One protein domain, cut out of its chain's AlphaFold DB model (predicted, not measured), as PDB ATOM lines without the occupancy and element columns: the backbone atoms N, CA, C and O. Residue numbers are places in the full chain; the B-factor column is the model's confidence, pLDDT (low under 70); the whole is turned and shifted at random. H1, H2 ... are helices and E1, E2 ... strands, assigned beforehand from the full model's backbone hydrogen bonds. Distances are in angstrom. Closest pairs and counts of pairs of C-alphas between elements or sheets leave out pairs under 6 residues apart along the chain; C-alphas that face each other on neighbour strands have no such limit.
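AT A GLANCE: This is residues 33 to 78 of the 85 residues of an uncharacterized protein of Candidatus Marinimicrobia bacterium (UniProt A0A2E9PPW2). A small antiparallel sheet of three strands, E1, E2 and E3, makes the body, and its last strand, E3, bends sharply on the way. E2 and E3 form a hairpin, while the stretch between E1 and E2, residues 41 to 59, makes a wide loop that holds the short helix H1, whose end only grazes the sheet. The printed part has 46 residues, with three named strands and one named helix in the order E1, H1, E2, E3 along the chain; the sheet's order is E1, E2, E3, and the class is mostly strand. The whole is compact, with a radius of gyration of the C-alphas of 9.7 A and spans of 26 by 19 by 16 A.

HOW THE PARTS SIT: E2, residues 60 to 66, is the inner strand of the sheet. E1, residues 37 to 40, is an edge strand and antiparallel to E2, with 135 degrees between their directions. The C-alphas of Phe 38 and Arg 62 face each other at 4.6 A, and N 37 and O 63 are within hydrogen-bond range at 2.8 A, as are N 61 and O 39 at 3.0 A. E3, residues 69 to 78, is the other edge strand and antiparallel to E2 at 157 degrees; the two form a hairpin. E3 bends by 86 degrees at residue 73. Before the bend, N 71 and O 64 are within hydrogen-bond range at 2.9 A; after it, N 76 and O 62 are, also at 2.9 A. The sheet is strongly twisted, but only just: its C-alphas lie up to 4.3 A off the best plane. H1, residues 46 to 49, is on the sheet but only grazes it, with residues 48 to 49. The closest C-alphas of H1 and E3, those of Leu 49 and Leu 72, are 7.3 A apart. H1 is too short for any pair of O i and N i+4 inside it, and its one pair of O i and N i+3 is not within range.

IN THESE COORDINATES: E3, the longest strand with 10 residues, measures 19.4 A from first to last C-alpha and ends at C-alpha 78 at (112.423, -85.590, 35.227). E2 measures 19.2 A and E1 10.5 A; E1 begins at C-alpha 37 at (103.595, -93.220, 34.955). H1 measures 4.7 A and begins at C-alpha 46 at (114.702, -96.121, 23.108).

THE WHOLE: The two C-alphas farthest apart, those of Leu 33 and Thr 43, are 27.5 A apart. The printed part runs from residue 33 to 78 and has no cut. The links from E1 to H1 and from E2 to E3 are tight, the link from H1 to E2 is short with 10 residues, and no link is long. The mean pLDDT of the printed part is 90.3, and no printed residue is under 70.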
ATOM      1  N   LEU A  33      97.695 -90.352  40.160       80.69
ATOM      2  CA  LEU A  33      96.271 -89.993  40.151       80.69
ATOM      3  C   LEU A  33      95.891 -89.142  38.929       80.69
ATOM      4  O   LEU A  33      94.759 -89.222  38.458       80.69
ATOM      5  N   ASP A  34      96.844 -88.389  38.373       84.25
ATOM      6  CA  ASP A  34      96.686 -87.624  37.129       84.25
ATOM      7  C   ASP A  34      96.929 -88.478  35.868       84.25
ATOM      8  O   ASP A  34      96.888 -87.972  34.736       84.25
ATOM      9  N   GLY A  35      97.191 -89.776  36.058       86.81
ATOM     10  CA  GLY A  35      97.444 -90.762  35.011       86.81
ATOM     11  C   GLY A  35      98.878 -90.779  34.488       86.81
ATOM     12  O   GLY A  35      99.101 -91.338  33.419       86.81
ATOM     13  N   TYR A  36      99.828 -90.149  35.188       87.69
ATOM     14  CA  TYR A  36     101.245 -90.230  34.834       87.69
ATOM     15  C   TYR A  36     101.892 -91.486  35.417       87.69
ATOM     16  O   TYR A  36     101.690 -91.830  36.580       87.69
ATOM     17  N   LEU A  37     102.696 -92.138  34.591       87.44
ATOM     18  CA  LEU A  37     103.595 -93.220  34.955       87.44
ATOM     19  C   LEU A  37     105.030 -92.705  34.936       87.44
ATOM     20  O   LEU A  37     105.332 -91.738  34.233       87.44
ATOM     21  N   PHE A  38     105.884 -93.368  35.706       87.12
ATOM     22  CA  PHE A  38     107.292 -93.038  35.866       87.12
ATOM     23  C   PHE A  38     108.112 -94.289  35.588       87.12
ATOM     24  O   PHE A  38     107.713 -95.376  36.004       87.12
ATOM     25  N   ASN A  39     109.201 -94.137  34.844       87.50
ATOM     26  CA  ASN A  39     110.106 -95.237  34.540       87.50
ATOM     27  C   ASN A  39     111.506 -94.701  34.241       87.50
ATOM     28  O   ASN A  39     111.647 -93.619  33.657       87.50
ATOM     29  N   GLU A  40     112.520 -95.487  34.583       91.12
ATOM     30  CA  GLU A  40     113.871 -95.302  34.067       91.12
ATOM     31  C   GLU A  40     113.942 -95.841  32.632       91.12
ATOM     32  O   GLU A  40     113.537 -96.969  32.347       91.12
ATOM     33  N   VAL A  41     114.442 -95.033  31.701       92.44
ATOM     34  CA  VAL A  41     114.545 -95.415  30.288       92.44
ATOM     35  C   VAL A  41     115.521 -96.577  30.130       92.44
ATOM     36  O   VAL A  41     116.706 -96.464  30.450       92.44
ATOM     37  N   THR A  42     115.048 -97.679  29.556       93.19
ATOM     38  CA  THR A  42     115.884 -98.827  29.191       93.19
ATOM     39  C   THR A  42     116.322 -98.762  27.727       93.19
ATOM     40  O   THR A  42     115.815 -97.982  26.919       93.19
ATOM     41  N   THR A  43     117.248 -99.642  27.332       93.12
ATOM     42  CA  THR A  43     117.626 -99.797  25.917       93.12
ATOM     43  C   THR A  43     116.455-100.202  25.022       93.12
ATOM     44  O   THR A  43     116.470 -99.901  23.831       93.12
ATOM     45  N   GLU A  44     115.460-100.907  25.567       92.12
ATOM     46  CA  GLU A  44     114.283-101.351  24.814       92.12
ATOM     47  C   GLU A  44     113.352-100.165  24.526       92.12
ATOM     48  O   GLU A  44     112.885-100.003  23.393       92.12
ATOM     49  N   ASP A  45     113.186 -99.281  25.513       91.56
ATOM     50  CA  ASP A  45     112.328 -98.097  25.430       91.56
ATOM     51  C   ASP A  45     112.816 -97.083  24.388       91.56
ATOM     52  O   ASP A  45     112.000 -96.423  23.741       91.56
ATOM     53  N   LEU A  46     114.130 -97.002  24.138       91.25
ATOM     54  CA  LEU A  46     114.702 -96.121  23.108       91.25
ATOM     55  C   LEU A  46     114.122 -96.364  21.708       91.25
ATOM     56  O   LEU A  46     114.090 -95.447  20.891       91.25
ATOM     57  N   SER A  47     113.628 -97.572  21.427       92.12
ATOM     58  CA  SER A  47     112.975 -97.876  20.147       92.12
ATOM     59  C   SER A  47     111.701 -97.051  19.933       92.12
ATOM     60  O   SER A  47     111.363 -96.730  18.796       92.12
ATOM     61  N   ALA A  48     110.997 -96.718  21.018       91.81
ATOM     62  CA  ALA A  48     109.781 -95.906  21.005       91.81
ATOM     63  C   ALA A  48     110.058 -94.433  21.340       91.81
ATOM     64  O   ALA A  48     109.385 -93.548  20.820       91.81
ATOM     65  N   LEU A  49     111.047 -94.179  22.197       92.38
ATOM     66  CA  LEU A  49     111.324 -92.867  22.775       92.38
ATOM     67  C   LEU A  49     112.441 -92.093  22.071       92.38
ATOM     68  O   LEU A  49     112.567 -90.899  22.304       92.38
ATOM     69  N   GLY A  50     113.236 -92.722  21.201       86.62
ATOM     70  CA  GLY A  50     114.440 -92.120  20.609       86.62
ATOM     71  C   GLY A  50     114.216 -90.898  19.708       86.62
ATOM     72  O   GLY A  50     115.173 -90.357  19.163       86.62
ATOM     73  N   THR A  51     112.967 -90.470  19.514       87.75
ATOM     74  CA  THR A  51     112.602 -89.206  18.857       87.75
ATOM     75  C   THR A  51     112.480 -88.032  19.830       87.75
ATOM     76  O   THR A  51     112.414 -86.888  19.380       87.75
ATOM     77  N   ILE A  52     112.438 -88.297  21.137       89.25
ATOM     78  CA  ILE A  52     112.444 -87.286  22.191       89.25
ATOM     79  C   ILE A  52     113.885 -86.808  22.387       89.25
ATOM     80  O   ILE A  52     114.800 -87.608  22.575       89.25
ATOM     81  N   GLU A  53     114.079 -85.494  22.304       88.88
ATOM     82  CA  GLU A  53     115.384 -84.860  22.494       88.88
ATOM     83  C   GLU A  53     115.918 -85.123  23.914       88.88
ATOM     84  O   GLU A  53     115.145 -85.165  24.872       88.88
ATOM     85  N   ASP A  54     117.233 -85.329  24.023       86.75
ATOM     86  CA  ASP A  54     117.963 -85.582  25.275       86.75
ATOM     87  C   ASP A  54     117.531 -86.833  26.070       86.75
ATOM     88  O   ASP A  54     117.928 -87.004  27.223       86.75
ATOM     89  N   ILE A  55     116.745 -87.742  25.474       91.12
ATOM     90  CA  ILE A  55     116.391 -89.011  26.119       91.12
ATOM     91  C   ILE A  55     117.550 -90.011  25.997       91.12
ATOM     92  O   ILE A  55     118.033 -90.316  24.905       91.12
ATOM     93  N   GLU A  56     117.981 -90.557  27.129       92.06
ATOM     94  CA  GLU A  56     119.081 -91.517  27.215       92.06
ATOM     95  C   GLU A  56     118.714 -92.671  28.153       92.06
ATOM     96  O   GLU A  56     117.826 -92.544  28.994       92.06
ATOM     97  N   VAL A  57     119.399 -93.810  28.020       92.88
ATOM     98  CA  VAL A  57     119.249 -94.920  28.975       92.88
ATOM     99  C   VAL A  57     119.645 -94.440  30.369       92.88
ATOM    100  O   VAL A  57     120.693 -93.815  30.525       92.88
ATOM    101  N   GLY A  58     118.831 -94.754  31.374       88.50
ATOM    102  CA  GLY A  58     119.021 -94.267  32.739       88.50
ATOM    103  C   GLY A  58     118.375 -92.906  33.011       88.50
ATOM    104  O   GLY A  58     118.390 -92.451  34.151       88.50
ATOM    105  N   ALA A  59     117.805 -92.236  32.002       90.31
ATOM    106  CA  ALA A  59     117.021 -91.030  32.232       90.31
ATOM    107  C   ALA A  59     115.682 -91.388  32.882       90.31
ATOM    108  O   ALA A  59     114.992 -92.311  32.446       90.31
ATOM    109  N   CYS A  60     115.283 -90.615  33.885       89.06
ATOM    110  CA  CYS A  60     113.967 -90.738  34.484       89.06
ATOM    111  C   CYS A  60     112.948 -89.972  33.659       89.06
ATOM    112  O   CYS A  60     113.128 -88.792  33.360       89.06
ATOM    113  N   ILE A  61     111.863 -90.640  33.285       89.12
ATOM    114  CA  ILE A  61     110.792 -90.019  32.515       89.12
ATOM    115  C   ILE A  61     109.460 -90.154  33.223       89.12
ATOM    116  O   ILE A  61     109.178 -91.144  33.894       89.12
ATOM    117  N   ARG A  62     108.601 -89.167  32.987       91.06
ATOM    118  CA  ARG A  62     107.163 -89.286  33.200       91.06
ATOM    119  C   ARG A  62     106.439 -89.340  31.870       91.06
ATOM    120  O   ARG A  62     106.826 -88.639  30.937       91.06
ATOM    121  N   TYR A  63     105.373 -90.119  31.792       92.00
ATOM    122  CA  TYR A  63     104.615 -90.312  30.558       92.00
ATOM    123  C   TYR A  63     103.193 -90.798  30.842       92.00
ATOM    124  O   TYR A  63     102.874 -91.228  31.949       92.00
ATOM    125  N   LYS A  64     102.327 -90.732  29.837       93.00
ATOM    126  CA  LYS A  64     101.041 -91.432  29.791       93.00
ATOM    127  C   LYS A  64     101.097 -92.525  28.733       93.00
ATOM    128  O   LYS A  64     101.999 -92.546  27.895       93.00
ATOM    129  N   LEU A  65     100.136 -93.438  28.785       93.50
ATOM    130  CA  LEU A  65      99.957 -94.449  27.750       93.50
ATOM    131  C   LEU A  65      98.802 -94.062  26.829       93.50
ATOM    132  O   LEU A  65      97.705 -93.767  27.308       93.50
ATOM    133  N   ASP A  66      99.034 -94.151  25.523       92.62
ATOM    134  CA  ASP A  66      97.979 -94.260  24.520       92.62
ATOM    135  C   ASP A  66      97.752 -95.755  24.244       92.62
ATOM    136  O   ASP A  66      98.477 -96.424  23.500       92.62
ATOM    137  N   GLY A  67      96.802 -96.340  24.977       92.56
ATOM    138  CA  GLY A  67      96.587 -97.786  24.993       92.56
ATOM    139  C   GLY A  67      97.749 -98.542  25.648       92.56
ATOM    140  O   GLY A  67      97.858 -98.566  26.870       92.56
ATOM    141  N   ALA A  68      98.577 -99.203  24.834       89.75
ATOM    142  CA  ALA A  68      99.736 -99.986  25.288       89.75
ATOM    143  C   ALA A  68     101.087 -99.352  24.907       89.75
ATOM    144  O   ALA A  68     102.132 -99.934  25.188       89.75
ATOM    145  N   ALA A  69     101.068 -98.195  24.242       91.81
ATOM    146  CA  ALA A  69     102.257 -97.477  23.803       91.81
ATOM    147  C   ALA A  69     102.418 -96.164  24.575       91.81
ATOM    148  O   ALA A  69     101.454 -95.640  25.132       91.81
ATOM    149  N   PHE A  70     103.636 -95.625  24.584       92.06
ATOM    150  CA  PHE A  70     103.910 -94.297  25.125       92.06
ATOM    151  C   PHE A  70     103.135 -93.228  24.352       92.06
ATOM    152  O   PHE A  70     103.218 -93.156  23.124       92.06
ATOM    153  N   ASP A  71     102.438 -92.360  25.077       94.94
ATOM    154  CA  ASP A  71     101.918 -91.116  24.527       94.94
ATOM    155  C   ASP A  71     103.050 -90.082  24.481       94.94
ATOM    156  O   ASP A  71     103.337 -89.397  25.471       94.94
ATOM    157  N   LEU A  72     103.737 -90.009  23.338       93.12
ATOM    158  CA  LEU A  72     104.962 -89.221  23.151       93.12
ATOM    159  C   LEU A  72     104.777 -87.724  23.447       93.12
ATOM    160  O   LEU A  72     105.739 -87.060  23.824       93.12
ATOM    161  N   GLU A  73     103.556 -87.193  23.344       93.56
ATOM    162  CA  GLU A  73     103.254 -85.788  23.663       93.56
ATOM    163  C   GLU A  73     103.334 -85.488  25.169       93.56
ATOM    164  O   GLU A  73     103.470 -84.334  25.588       93.56
ATOM    165  N   THR A  74     103.259 -86.525  26.004       92.19
ATOM    166  CA  THR A  74     103.273 -86.408  27.468       92.19
ATOM    167  C   THR A  74     104.608 -86.772  28.094       92.19
ATOM    168  O   THR A  74     104.793 -86.509  29.288       92.19
ATOM    169  N   VAL A  75     105.522 -87.351  27.309       92.50
ATOM    170  CA  VAL A  75     106.845 -87.768  27.770       92.50
ATOM    171  C   VAL A  75     107.651 -86.539  28.167       92.50
ATOM    172  O   VAL A  75     107.819 -85.598  27.390       92.50
ATOM    173  N   LYS A  76     108.165 -86.545  29.395       90.56
ATOM    174  CA  LYS A  76     109.108 -85.541  29.886       90.56
ATOM    175  C   LYS A  76     110.167 -86.196  30.745       90.56
ATOM    176  O   LYS A  76     109.833 -86.999  31.610       90.56
ATOM    177  N   ILE A  77     111.409 -85.781  30.540       89.00
ATOM    178  CA  ILE A  77     112.519 -86.126  31.423       89.00
ATOM    179  C   ILE A  77     112.323 -85.381  32.749       89.00
ATOM    180  O   ILE A  77     111.932 -84.208  32.766       89.00
ATOM    181  N   VAL A  78     112.533 -86.083  33.852       86.50
ATOM    182  CA  VAL A  78     112.423 -85.590  35.227       86.50
ATOM    183  C   VAL A  78     113.703 -85.939  35.981       86.50
ATOM    184  O   VAL A  78     114.416 -86.860  35.598       86.50
TER     185      VAL A  78